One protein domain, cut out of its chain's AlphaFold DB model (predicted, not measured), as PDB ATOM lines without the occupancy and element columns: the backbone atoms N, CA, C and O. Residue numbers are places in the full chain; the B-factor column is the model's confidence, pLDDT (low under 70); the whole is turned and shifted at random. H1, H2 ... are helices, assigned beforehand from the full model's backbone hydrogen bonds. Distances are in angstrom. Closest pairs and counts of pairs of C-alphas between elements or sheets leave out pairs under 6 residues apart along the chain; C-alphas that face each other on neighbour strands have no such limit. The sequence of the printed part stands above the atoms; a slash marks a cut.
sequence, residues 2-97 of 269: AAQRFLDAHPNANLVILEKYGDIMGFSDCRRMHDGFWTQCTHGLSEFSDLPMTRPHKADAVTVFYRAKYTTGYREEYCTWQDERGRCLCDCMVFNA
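What this domain is: This is residues 2 to 97 of the 269 residues of an uncharacterized protein of Phaeosphaeria nodorum (strain SN15 / ATCC MYA-4574 / FGSC 10173) (UniProt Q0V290). With little regular structure, this is an elongated frame of wide loops round one helix, H2; the unnamed residues 10 to 68 pass along both sides of H2, and H1 and H3 lie toward its last residues. The 96 printed residues hold three named helices, H1, H2, H3 in chain order, and no named strand: all helix, with 24 residues in named elements. It is only just compact, close to loose, with a radius of gyration of the C-alphas of 14.8 A and spans of 44 by 28 by 18 A.

Where its parts are: H2, residues 69 to 80, begins at C-alpha 69 (-19.813, 30.503, 66.821) and is 16.7 A long. H1 is residues 2 to 9, 10.7 A. H3, residues 89 to 92, ends at C-alpha 92 (-31.439, 11.099, 74.352).

How they stand to each other: H2 touches H3 with residues 78 to 80 alone; the closest C-alphas, of Cys 79 and Leu 89, are 4.8 A apart. H1 and H3 are close but not clearly touching, Gln 4 and Leu 89 having the closest C-alphas at 6.7 A. H1 and H2 are apart. Every O i to N i+4 pair is within hydrogen-bond range in H1 and H2; H3 is too short for one.

The domain as a whole: The farthest C-alphas, of Asn 12 and Ala 59, are 44.1 A apart. The printed part has no cut. H1 to H2 is a long link of 59 residues. The pLDDT is under 70 at residues 2 and 25 to 33.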
ATOM      1  N   ALA A   2     -26.319  19.805  82.137       69.62
ATOM      2  CA  ALA A   2     -27.102  19.120  83.183       69.62
ATOM      3  C   ALA A   2     -27.439  17.654  82.842       69.62
ATOM      4  O   ALA A   2     -27.291  16.777  83.685       69.62
ATOM      5  N   ALA A   3     -27.816  17.389  81.589       77.88
ATOM      6  CA  ALA A   3     -28.134  16.049  81.103       77.88
ATOM      7  C   ALA A   3     -26.944  15.073  81.163       77.88
ATOM      8  O   ALA A   3     -27.078  13.998  81.737       77.88
ATOM      9  N   GLN A   4     -25.767  15.470  80.662       80.81
ATOM     10  CA  GLN A   4     -24.568  14.626  80.717       80.81
ATOM     11  C   GLN A   4     -24.196  14.265  82.160       80.81
ATOM     12  O   GLN A   4     -24.027  13.098  82.480       80.81
ATOM     13  N   ARG A   5     -24.171  15.246  83.072       82.44
ATOM     14  CA  ARG A   5     -23.831  14.989  84.483       82.44
ATOM     15  C   ARG A   5     -24.856  14.103  85.182       82.44
ATOM     16  O   ARG A   5     -24.499  13.325  86.063       82.44
ATOM     17  N   PHE A   6     -26.120  14.200  84.780       80.00
ATOM     18  CA  PHE A   6     -27.152  13.290  85.251       80.00
ATOM     19  C   PHE A   6     -26.901  11.850  84.777       80.00
ATOM     20  O   PHE A   6     -27.028  10.933  85.583       80.00
ATOM     21  N   LEU A   7     -26.492  11.649  83.520       83.56
ATOM     22  CA  LEU A   7     -26.134  10.330  82.986       83.56
ATOM     23  C   LEU A   7     -24.841   9.770  83.596       83.56
ATOM     24  O   LEU A   7     -24.754   8.562  83.807       83.56
ATOM     25  N   ASP A   8     -23.867  10.619  83.929       83.00
ATOM     26  CA  ASP A   8     -22.649  10.203  84.638       83.00
ATOM     27  C   ASP A   8     -22.992   9.669  86.043       83.00
ATOM     28  O   ASP A   8     -22.521   8.606  86.450       83.00
ATOM     29  N   ALA A   9     -23.855  10.383  86.779       83.44
ATOM     30  CA  ALA A   9     -24.288  10.003  88.127       83.44
ATOM     31  C   ALA A   9     -25.298   8.840  88.136       83.44
ATOM     32  O   ALA A   9     -25.343   8.056  89.087       83.44
ATOM     33  N   HIS A  10     -26.109   8.716  87.084       84.56
ATOM     34  CA  HIS A  10     -27.140   7.691  86.942       84.56
ATOM     35  C   HIS A  10     -27.052   7.000  85.572       84.56
ATOM     36  O   HIS A  10     -27.908   7.223  84.713       84.56
ATOM     37  N   PRO A  11     -26.072   6.100  85.361       84.62
ATOM     38  CA  PRO A  11     -25.805   5.533  84.037       84.62
ATOM     39  C   PRO A  11     -26.952   4.730  83.423       84.62
ATOM     40  O   PRO A  11     -27.017   4.609  82.204       84.62
ATOM     41  N   ASN A  12     -27.842   4.200  84.265       84.94
ATOM     42  CA  ASN A  12     -28.998   3.399  83.861       84.94
ATOM     43  C   ASN A  12     -30.293   4.225  83.785       84.94
ATOM     44  O   ASN A  12     -31.372   3.658  83.624       84.94
ATOM     45  N   ALA A  13     -30.228   5.547  83.979       83.69
ATOM     46  CA  ALA A  13     -31.413   6.385  83.893       83.69
ATOM     47  C   ALA A  13     -31.872   6.525  82.437       83.69
ATOM     48  O   ALA A  13     -31.075   6.804  81.546       83.69
ATOM     49  N   ASN A  14     -33.178   6.382  82.218       85.75
ATOM     50  CA  ASN A  14     -33.797   6.692  80.936       85.75
ATOM     51  C   ASN A  14     -34.084   8.199  80.882       85.75
ATOM     52  O   ASN A  14     -35.012   8.684  81.535       85.75
ATOM     53  N   LEU A  15     -33.233   8.938  80.173       86.50
ATOM     54  CA  LEU A  15     -33.341  10.380  79.998       86.50
ATOM     55  C   LEU A  15     -33.910  10.681  78.611       86.50
ATOM     56  O   LEU A  15     -33.482  10.090  77.630       86.50
ATOM     57  N   VAL A  16     -34.835  11.638  78.538       89.06
ATOM     58  CA  VAL A  16     -35.331  12.197  77.277       89.06
ATOM     59  C   VAL A  16     -35.282  13.716  77.376       89.06
ATOM     60  O   VAL A  16     -35.780  14.300  78.340       89.06
ATOM     61  N   ILE A  17     -34.676  14.353  76.380       87.62
ATOM     62  CA  ILE A  17     -34.613  15.803  76.214       87.62
ATOM     63  C   ILE A  17     -35.512  16.159  75.037       87.62
ATOM     64  O   ILE A  17     -35.287  15.706  73.921       87.62
ATOM     65  N   LEU A  18     -36.529  16.976  75.290       85.88
ATOM     66  CA  LEU A  18     -37.439  17.467  74.260       85.88
ATOM     67  C   LEU A  18     -36.968  18.858  73.829       85.88
ATOM     68  O   LEU A  18     -37.037  19.799  74.620       85.88
ATOM     69  N   GLU A  19     -36.464  18.971  72.603       83.06
ATOM     70  CA  GLU A  19     -36.001  20.225  72.008       83.06
ATOM     71  C   GLU A  19     -36.999  20.687  70.948       83.06
ATOM     72  O   GLU A  19     -37.400  19.926  70.068       83.06
ATOM     73  N   LYS A  20     -37.406  21.954  71.033       80.38
ATOM     74  CA  LYS A  20     -38.416  22.535  70.150       80.38
ATOM     75  C   LYS A  20     -37.921  22.629  68.709       80.38
ATOM     76  O   LYS A  20     -38.726  22.535  67.786       80.38
ATOM     77  N   TYR A  21     -36.633  22.888  68.519       77.69
ATOM     78  CA  TYR A  21     -36.045  23.126  67.204       77.69
ATOM     79  C   TYR A  21     -35.333  21.886  66.656       77.69
ATOM     80  O   TYR A  21     -35.215  20.872  67.339       77.69
ATOM     81  N   GLY A  22     -34.913  21.963  65.392       78.19
ATOM     82  CA  GLY A  22     -34.208  20.892  64.682       78.19
ATOM     83  C   GLY A  22     -32.710  20.811  64.986       78.19
ATOM     84  O   GLY A  22     -32.050  19.902  64.495       78.19
ATOM     85  N   ASP A  23     -32.170  21.762  65.749       73.38
ATOM     86  CA  ASP A  23     -30.750  21.915  66.044       73.38
ATOM     87  C   ASP A  23     -30.464  21.903  67.552       73.38
ATOM     88  O   ASP A  23     -31.298  22.228  68.404       73.38
ATOM     89  N   ILE A  24     -29.234  21.525  67.894       71.00
ATOM     90  CA  ILE A  24     -28.785  21.389  69.277       71.00
ATOM     91  C   ILE A  24     -28.762  22.772  69.943       71.00
ATOM     92  O   ILE A  24     -28.042  23.685  69.534       71.00
ATOM     93  N   MET A  25     -29.551  22.917  71.013       60.69
ATOM     94  CA  MET A  25     -29.681  24.140  71.817       60.69
ATOM     95  C   MET A  25     -30.243  25.356  71.066       60.69
ATOM     96  O   MET A  25     -30.126  26.464  71.593       60.69
ATOM     97  N   GLY A  26     -30.824  25.193  69.867       54.59
ATOM     98  CA  GLY A  26     -31.349  26.272  69.012       54.59
ATOM     99  C   GLY A  26     -30.355  27.405  68.726       54.59
ATOM    100  O   GLY A  26     -30.743  28.572  68.621       54.59
ATOM    101  N   PHE A  27     -29.062  27.106  68.816       50.75
ATOM    102  CA  PHE A  27     -27.982  28.091  68.807       50.75
ATOM    103  C   PHE A  27     -27.159  28.029  67.528       50.75
ATOM    104  O   PHE A  27     -26.367  28.937  67.301       50.75
ATOM    105  N   SER A  28     -27.317  26.956  66.752       46.75
ATOM    106  CA  SER A  28     -26.534  26.698  65.551       46.75
ATOM    107  C   SER A  28     -27.098  27.411  64.332       46.75
ATOM    108  O   SER A  28     -26.357  27.859  63.460       46.75
ATOM    109  N   ASP A  29     -28.409  27.624  64.324       50.81
ATOM    110  CA  ASP A  29     -29.059  28.433  63.310       50.81
ATOM    111  C   ASP A  29     -28.826  29.946  63.562       50.81
ATOM    112  O   ASP A  29     -28.649  30.406  64.699       50.81
ATOM    113  N   CYS A  30     -28.838  30.749  62.491       55.53
ATOM    114  CA  CYS A  30     -28.620  32.209  62.480       55.53
ATOM    115  C   CYS A  30     -29.573  32.997  63.409       55.53
ATOM    116  O   CYS A  30     -29.407  34.198  63.623       55.53
ATOM    117  N   ARG A  31     -30.546  32.312  64.020       62.75
ATOM    118  CA  ARG A  31     -31.615  32.876  64.850       62.75
ATOM    119  C   ARG A  31     -31.121  33.563  66.100       62.75
ATOM    120  O   ARG A  31     -31.556  34.674  66.410       62.75
ATOM    121  N   ARG A  32     -30.194  32.911  66.805       65.25
ATOM    122  CA  ARG A  32     -29.594  33.428  68.045       65.25
ATOM    123  C   ARG A  32     -28.258  34.125  67.804       65.25
ATOM    124  O   ARG A  32     -27.859  34.965  68.611       65.25
ATOM    125  N   MET A  33     -27.563  33.784  66.719       69.50
ATOM    126  CA  MET A  33     -26.235  34.307  66.409       69.50
ATOM    127  C   MET A  33     -26.329  35.526  65.493       69.50
ATOM    128  O   MET A  33     -26.778  35.441  64.361       69.50
ATOM    129  N   HIS A  34     -25.845  36.666  65.975       72.56
ATOM    130  CA  HIS A  34     -25.634  37.859  65.156       72.56
ATOM    131  C   HIS A  34     -24.135  38.165  65.059       72.56
ATOM    132  O   HIS A  34     -23.361  37.792  65.943       72.56
ATOM    133  N   ASP A  35     -23.708  38.904  64.033       70.31
ATOM    134  CA  ASP A  35     -22.281  39.184  63.781       70.31
ATOM    135  C   ASP A  35     -21.552  39.856  64.954       70.31
ATOM    136  O   ASP A  35     -20.343  39.703  65.124       70.31
ATOM    137  N   GLY A  36     -22.294  40.589  65.785       73.06
ATOM    138  CA  GLY A  36     -21.805  41.199  67.023       73.06
ATOM    139  C   GLY A  36     -21.821  40.294  68.261       73.06
ATOM    140  O   GLY A  36     -21.710  40.821  69.365       73.06
ATOM    141  N   PHE A  37     -22.038  38.982  68.135       80.81
ATOM    142  CA  PHE A  37     -22.206  38.096  69.285       80.81
ATOM    143  C   PHE A  37     -20.877  37.457  69.714       80.81
ATOM    144  O   PHE A  37     -20.368  36.515  69.103       80.81
ATOM    145  N   TRP A  38     -20.308  38.000  70.792       84.19
ATOM    146  CA  TRP A  38     -19.019  37.600  71.361       84.19
ATOM    147  C   TRP A  38     -19.190  36.857  72.687       84.19
ATOM    148  O   TRP A  38     -20.138  37.087  73.452       84.19
ATOM    149  N   THR A  39     -18.237  35.981  72.993       85.62
ATOM    150  CA  THR A  39     -18.135  35.360  74.311       85.62
ATOM    151  C   THR A  39     -17.749  36.388  75.378       85.62
ATOM    152  O   THR A  39     -17.226  37.459  75.094       85.62
ATOM    153  N   GLN A  40     -18.066  36.078  76.638       81.25
ATOM    154  CA  GLN A  40     -17.528  36.799  77.809       81.25
ATOM    155  C   GLN A  40     -16.645  35.904  78.676       81.25
ATOM    156  O   GLN A  40     -16.093  36.352  79.675       81.25
ATOM    157  N   CYS A  41     -16.534  34.638  78.291       81.88
ATOM    158  CA  CYS A  41     -15.581  33.710  78.851       81.88
ATOM    159  C   CYS A  41     -14.465  33.544  77.824       81.88
ATOM    160  O   CYS A  41     -14.699  33.531  76.611       81.88
ATOM    161  N   THR A  42     -13.251  33.436  78.327       85.12
ATOM    162  CA  THR A  42     -12.054  33.193  77.529       85.12
ATOM    163  C   THR A  42     -11.973  31.727  77.102       85.12
ATOM    164  O   THR A  42     -12.745  30.865  77.549       85.12
ATOM    165  N   HIS A  43     -11.021  31.435  76.214       85.00
ATOM    166  CA  HIS A  43     -10.587  30.061  75.956       85.00
ATOM    167  C   HIS A  43     -10.082  29.428  77.270       85.00
ATOM    168  O   HIS A  43      -9.454  30.105  78.084       85.00
ATOM    169  N   GLY A  44     -10.423  28.163  77.523       84.31
ATOM    170  CA  GLY A  44     -10.137  27.472  78.790       84.31
ATOM    171  C   GLY A  44     -11.189  27.646  79.896       84.31
ATOM    172  O   GLY A  44     -11.307  26.788  80.760       84.31
ATOM    173  N   LEU A  45     -11.998  28.715  79.870       85.81
ATOM    174  CA  LEU A  45     -13.154  28.875  80.779       85.81
ATOM    175  C   LEU A  45     -14.491  28.501  80.130       85.81
ATOM    176  O   LEU A  45     -15.519  28.445  80.802       85.81
ATOM    177  N   SER A  46     -14.492  28.316  78.813       86.88
ATOM    178  CA  SER A  46     -15.705  28.065  78.024       86.88
ATOM    179  C   SER A  46     -15.899  26.595  77.653       86.88
ATOM    180  O   SER A  46     -16.915  26.257  77.049       86.88
ATOM    181  N   GLU A  47     -14.925  25.750  77.984       89.06
ATOM    182  CA  GLU A  47     -14.915  24.321  77.686       89.06
ATOM    183  C   GLU A  47     -15.347  23.499  78.902       89.06
ATOM    184  O   GLU A  47     -15.257  23.941  80.050       89.06
ATOM    185  N   PHE A  48     -15.858  22.304  78.643       88.56
ATOM    186  CA  PHE A  48     -16.093  21.302  79.665       88.56
ATOM    187  C   PHE A  48     -14.774  20.607  80.021       88.56
ATOM    188  O   PHE A  48     -13.887  20.447  79.188       88.56
ATOM    189  N   SER A  49     -14.641  20.187  81.279       87.62
ATOM    190  CA  SER A  49     -13.404  19.595  81.813       87.62
ATOM    191  C   SER A  49     -12.999  18.272  81.157       87.62
ATOM    192  O   SER A  49     -11.870  17.830  81.328       87.62
ATOM    193  N   ASP A  50     -13.936  17.621  80.480       88.56
ATOM    194  CA  ASP A  50     -13.828  16.302  79.860       88.56
ATOM    195  C   ASP A  50     -13.652  16.347  78.337       88.56
ATOM    196  O   ASP A  50     -13.277  15.335  77.754       88.56
ATOM    197  N   LEU A  51     -13.854  17.501  77.691       89.25
ATOM    198  CA  LEU A  51     -13.589  17.672  76.263       89.25
ATOM    199  C   LEU A  51     -12.951  19.044  76.011       89.25
ATOM    200  O   LEU A  51     -13.640  20.054  76.157       89.25
ATOM    201  N   PRO A  52     -11.672  19.136  75.614       91.31
ATOM    202  CA  PRO A  52     -11.060  20.425  75.314       91.31
ATOM    203  C   PRO A  52     -11.683  21.055  74.062       91.31
ATOM    204  O   PRO A  52     -11.994  20.372  73.090       91.31
ATOM    205  N   MET A  53     -11.828  22.378  74.065       91.94
ATOM    206  CA  MET A  53     -12.318  23.133  72.921       91.94
ATOM    207  C   MET A  53     -11.162  23.554  72.016       91.94
ATOM    208  O   MET A  53     -10.181  24.168  72.461       91.94
ATOM    209  N   THR A  54     -11.325  23.328  70.710       90.75
ATOM    210  CA  THR A  54     -10.409  23.856  69.695       90.75
ATOM    211  C   THR A  54     -10.254  25.369  69.842       90.75
ATOM    212  O   THR A  54     -11.229  26.121  69.933       90.75
ATOM    213  N   ARG A  55      -9.004  25.836  69.870       89.69
ATOM    214  CA  ARG A  55      -8.715  27.252  70.084       89.69
ATOM    215  C   ARG A  55      -9.252  28.098  68.913       89.69
ATOM    216  O   ARG A  55      -8.897  27.820  67.767       89.69
ATOM    217  N   PRO A  56     -10.037  29.158  69.183       90.38
ATOM    218  CA  PRO A  56     -10.545  30.050  68.145       90.38
ATOM    219  C   PRO A  56      -9.433  30.723  67.339       90.38
ATOM    220  O   PRO A  56      -8.371  31.060  67.872       90.38
ATOM    221  N   HIS A  57      -9.692  30.972  66.053       88.62
ATOM    222  CA  HIS A  57      -8.743  31.673  65.194       88.62
ATOM    223  C   HIS A  57      -8.555  33.128  65.656       88.62
ATOM    224  O   HIS A  57      -9.528  33.815  65.967       88.62
ATOM    225  N   LYS A  58      -7.314  33.639  65.636       84.69
ATOM    226  CA  LYS A  58      -6.984  34.991  66.136       84.69
ATOM    227  C   LYS A  58      -7.771  36.113  65.447       84.69
ATOM    228  O   LYS A  58      -8.089  37.103  66.089       84.69
ATOM    229  N   ALA A  59      -8.102  35.955  64.164       86.19
ATOM    230  CA  ALA A  59      -8.899  36.941  63.421       86.19
ATOM    231  C   ALA A  59     -10.347  37.072  63.935       86.19
ATOM    232  O   ALA A  59     -10.981  38.101  63.730       86.19
ATOM    233  N   ASP A  60     -10.858  36.048  64.621       85.81
ATOM    234  CA  ASP A  60     -12.179  36.045  65.251       85.81
ATOM    235  C   ASP A  60     -12.103  36.253  66.772       85.81
ATOM    236  O   ASP A  60     -13.055  35.936  67.493       85.81
ATOM    237  N   ALA A  61     -10.975  36.773  67.261       84.69
ATOM    238  CA  ALA A  61     -10.757  37.108  68.655       84.69
ATOM    239  C   ALA A  61     -10.548  38.617  68.823       84.69
ATOM    240  O   ALA A  61      -9.816  39.258  68.070       84.69
ATOM    241  N   VAL A  62     -11.188  39.188  69.840       80.00
ATOM    242  CA  VAL A  62     -10.939  40.551  70.311       80.00
ATOM    243  C   VAL A  62     -10.457  40.429  71.743       80.00
ATOM    244  O   VAL A  62     -11.188  39.948  72.605       80.00
ATOM    245  N   THR A  63      -9.212  40.853  71.965       80.25
ATOM    246  CA  THR A  63      -8.467  40.602  73.206       80.25
ATOM    247  C   THR A  63      -8.445  39.109  73.550       80.25
ATOM    248  O   THR A  63      -7.757  38.346  72.881       80.25
ATOM    249  N   VAL A  64      -9.210  38.707  74.561       80.25
ATOM    250  CA  VAL A  64      -9.281  37.351  75.126       80.25
ATOM    251  C   VAL A  64     -10.625  36.673  74.832       80.25
ATOM    252  O   VAL A  64     -10.836  35.504  75.157       80.25
ATOM    253  N   PHE A  65     -11.553  37.418  74.226       87.12
ATOM    254  CA  PHE A  65     -12.876  36.953  73.835       87.12
ATOM    255  C   PHE A  65     -12.910  36.637  72.348       87.12
ATOM    256  O   PHE A  65     -12.097  37.126  71.567       87.12
ATOM    257  N   TYR A  66     -13.873  35.825  71.940       89.19
ATOM    258  CA  TYR A  66     -13.967  35.333  70.573       89.19
ATOM    259  C   TYR A  66     -15.425  35.243  70.132       89.19
ATOM    260  O   TYR A  66     -16.349  35.366  70.941       89.19
ATOM    261  N   ARG A  67     -15.656  35.090  68.827       87.94
ATOM    262  CA  ARG A  67     -17.018  34.966  68.289       87.94
ATOM    263  C   ARG A  67     -17.740  33.762  68.897       87.94
ATOM    264  O   ARG A  67     -17.182  32.670  68.975       87.94
ATOM    265  N   ALA A  68     -19.011  33.928  69.253       85.50
ATOM    266  CA  ALA A  68     -19.795  32.878  69.902       85.50
ATOM    267  C   ALA A  68     -19.924  31.584  69.072       85.50
ATOM    268  O   ALA A  68     -20.063  30.517  69.666       85.50
ATOM    269  N   LYS A  69     -19.783  31.661  67.736       84.81
ATOM    270  CA  LYS A  69     -19.813  30.503  66.821       84.81
ATOM    271  C   LYS A  69     -18.897  29.351  67.253       84.81
ATOM    272  O   LYS A  69     -19.252  28.197  67.067       84.81
ATOM    273  N   TYR A  70     -17.748  29.650  67.868       88.44
ATOM    274  CA  TYR A  70     -16.818  28.614  68.330       88.44
ATOM    275  C   TYR A  70     -17.366  27.852  69.541       88.44
ATOM    276  O   TYR A  70     -17.271  26.633  69.585       88.44
ATOM    277  N   THR A  71     -17.990  28.546  70.501       87.38
ATOM    278  CA  THR A  71     -18.652  27.886  71.640       87.38
ATOM    279  C   THR A  71     -19.879  27.101  71.186       87.38
ATOM    280  O   THR A  71     -20.184  26.067  71.772       87.38
ATOM    281  N   THR A  72     -20.584  27.583  70.160       83.25
ATOM    282  CA  THR A  72     -21.693  26.851  69.543       83.25
ATOM    283  C   THR A  72     -21.209  25.551  68.918       83.25
ATOM    284  O   THR A  72     -21.651  24.494  69.351       83.25
ATOM    285  N   GLY A  73     -20.242  25.612  67.996       86.00
ATOM    286  CA  GLY A  73     -19.709  24.415  67.340       86.00
ATOM    287  C   GLY A  73     -19.116  23.420  68.337       86.00
ATOM    288  O   GLY A  73     -19.379  22.229  68.254       86.00
ATOM    289  N   TYR A  74     -18.420  23.910  69.366       89.69
ATOM    290  CA  TYR A  74     -17.931  23.069  70.461       89.69
ATOM    291  C   TYR A  74     -19.049  22.341  71.221       89.69
ATOM    292  O   TYR A  74     -18.903  21.193  71.630       89.69
ATOM    293  N   ARG A  75     -20.186  23.003  71.444       85.75
ATOM    294  CA  ARG A  75     -21.338  22.392  72.117       85.75
ATOM    295  C   ARG A  75     -22.006  21.330  71.257       85.75
ATOM    296  O   ARG A  75     -22.472  20.339  71.812       85.75
ATOM    297  N   GLU A  76     -22.075  21.547  69.949       86.50
ATOM    298  CA  GLU A  76     -22.557  20.542  69.001       86.50
ATOM    299  C   GLU A  76     -21.632  19.331  68.987       86.50
ATOM    300  O   GLU A  76     -22.097  18.213  69.199       86.50
ATOM    301  N   GLU A  77     -20.326  19.581  68.864       89.00
ATOM    302  CA  GLU A  77     -19.282  18.565  68.961       89.00
ATOM    303  C   GLU A  77     -19.456  17.753  70.246       89.00
ATOM    304  O   GLU A  77     -19.600  16.537  70.177       89.00
ATOM    305  N   TYR A  78     -19.585  18.414  71.402       89.12
ATOM    306  CA  TYR A  78     -19.792  17.754  72.692       89.12
ATOM    307  C   TYR A  78     -21.064  16.899  72.756       89.12
ATOM    308  O   TYR A  78     -21.090  15.879  73.437       89.12
ATOM    309  N   CYS A  79     -22.144  17.294  72.081       86.81
ATOM    310  CA  CYS A  79     -23.379  16.510  72.098       86.81
ATOM    311  C   CYS A  79     -23.277  15.250  71.230       86.81
ATOM    312  O   CYS A  79     -23.919  14.245  71.537       86.81
ATOM    313  N   THR A  80     -22.489  15.307  70.156       88.50
ATOM    314  CA  THR A  80     -22.196  14.161  69.278       88.50
ATOM    315  C   THR A  80     -21.000  13.334  69.742       88.50
ATOM    316  O   THR A  80     -20.818  12.204  69.292       88.50
ATOM    317  N   TRP A  81     -20.188  13.888  70.641       88.69
ATOM    318  CA  TRP A  81     -19.038  13.224  71.220       88.69
ATOM    319  C   TRP A  81     -19.493  11.990  71.996       88.69
ATOM    320  O   TRP A  81     -20.453  12.033  72.769       88.69
ATOM    321  N   GLN A  82     -18.807  10.880  71.740       86.75
ATOM    322  CA  GLN A  82     -19.078   9.617  72.402       86.75
ATOM    323  C   GLN A  82     -18.249   9.514  73.676       86.75
ATOM    324  O   GLN A  82     -17.032   9.713  73.651       86.75
ATOM    325  N   ASP A  83     -18.914   9.169  74.775       80.81
ATOM    326  CA  ASP A  83     -18.237   8.805  76.012       80.81
ATOM    327  C   ASP A  83     -17.450   7.488  75.845       80.81
ATOM    328  O   ASP A  83     -17.545   6.788  74.834       80.81
ATOM    329  N   GLU A  84     -16.688   7.100  76.870       80.88
ATOM    330  CA  GLU A  84     -15.923   5.839  76.891       80.88
ATOM    331  C   GLU A  84     -16.791   4.578  76.688       80.88
ATOM    332  O   GLU A  84     -16.270   3.485  76.470       80.88
ATOM    333  N   ARG A  85     -18.121   4.712  76.773       80.12
ATOM    334  CA  ARG A  85     -19.108   3.640  76.600       80.12
ATOM    335  C   ARG A  85     -19.797   3.703  75.234       80.12
ATOM    336  O   ARG A  85     -20.733   2.939  75.007       80.12
ATOM    337  N   GLY A  86     -19.357   4.589  74.341       83.31
ATOM    338  CA  GLY A  86     -19.905   4.754  72.995       83.31
ATOM    339  C   GLY A  86     -21.252   5.477  72.944       83.31
ATOM    340  O   GLY A  86     -21.909   5.433  71.908       83.31
ATOM    341  N   ARG A  87     -21.695   6.116  74.036       82.94
ATOM    342  CA  ARG A  87     -22.967   6.857  74.080       82.94
ATOM    343  C   ARG A  87     -22.724   8.317  73.747       82.94
ATOM    344  O   ARG A  87     -21.764   8.896  74.252       82.94
ATOM    345  N   CYS A  88     -23.619   8.930  72.985       87.38
ATOM    346  CA  CYS A  88     -23.606  10.372  72.774       87.38
ATOM    347  C   CYS A  88     -24.835  11.028  73.409       87.38
ATOM    348  O   CYS A  88     -25.882  10.406  73.603       87.38
ATOM    349  N   LEU A  89     -24.734  12.314  73.743       86.44
ATOM    350  CA  LEU A  89     -25.860  13.032  74.337       86.44
ATOM    351  C   LEU A  89     -27.030  13.171  73.347       86.44
ATOM    352  O   LEU A  89     -28.182  13.243  73.772       86.44
ATOM    353  N   CYS A  90     -26.753  13.173  72.041       85.56
ATOM    354  CA  CYS A  90     -27.794  13.213  71.012       85.56
ATOM    355  C   CYS A  90     -28.728  11.995  71.057       85.56
ATOM    356  O   CYS A  90     -29.891  12.137  70.689       85.56
ATOM    357  N   ASP A  91     -28.283  10.846  71.580       86.94
ATOM    358  CA  ASP A  91     -29.103   9.625  71.670       86.94
ATOM    359  C   ASP A  91     -30.346   9.805  72.555       86.94
ATOM    360  O   ASP A  91     -31.328   9.075  72.425       86.94
ATOM    361  N   CYS A  92     -30.323  10.789  73.461       86.06
ATOM    362  CA  CYS A  92     -31.439  11.099  74.352       86.06
ATOM    363  C   CYS A  92     -32.254  12.331  73.927       86.06
ATOM    364  O   CYS A  92     -33.143  12.753  74.669       86.06
ATOM    365  N   MET A  93     -31.969  12.929  72.765       88.88
ATOM    366  CA  MET A  93     -32.635  14.143  72.286       88.88
ATOM    367  C   MET A  93     -33.724  13.831  71.254       88.88
ATOM    368  O   MET A  93     -33.506  13.102  70.292       88.88
ATOM    369  N   VAL A  94     -34.893  14.447  71.428       88.19
ATOM    370  CA  VAL A  94     -35.981  14.466  70.446       88.19
ATOM    371  C   VAL A  94     -36.150  15.903  69.972       88.19
ATOM    372  O   VAL A  94     -36.565  16.771  70.743       88.19
ATOM    373  N   PHE A  95     -35.801  16.144  68.714       87.75
ATOM    374  CA  PHE A  95     -35.892  17.452  68.067       87.75
ATOM    375  C   PHE A  95     -37.282  17.707  67.488       87.75
ATOM    376  O   PHE A  95     -38.063  16.777  67.281       87.75
ATOM    377  N   ASN A  96     -37.570  18.972  67.176       85.94
ATOM    378  CA  ASN A  96     -38.871  19.424  66.672       85.94
ATOM    379  C   ASN A  96     -40.048  19.089  67.611       85.94
ATOM    380  O   ASN A  96     -41.193  18.967  67.181       85.94
ATOM    381  N   ALA A  97     -39.779  18.961  68.910       85.38
ATOM    382  CA  ALA A  97     -40.753  18.606  69.927       85.38
ATOM    383  C   ALA A  97     -41.460  19.859  70.472       85.38
ATOM    384  O   ALA A  97     -41.036  20.463  71.463       85.38
TER     385      ALA A  97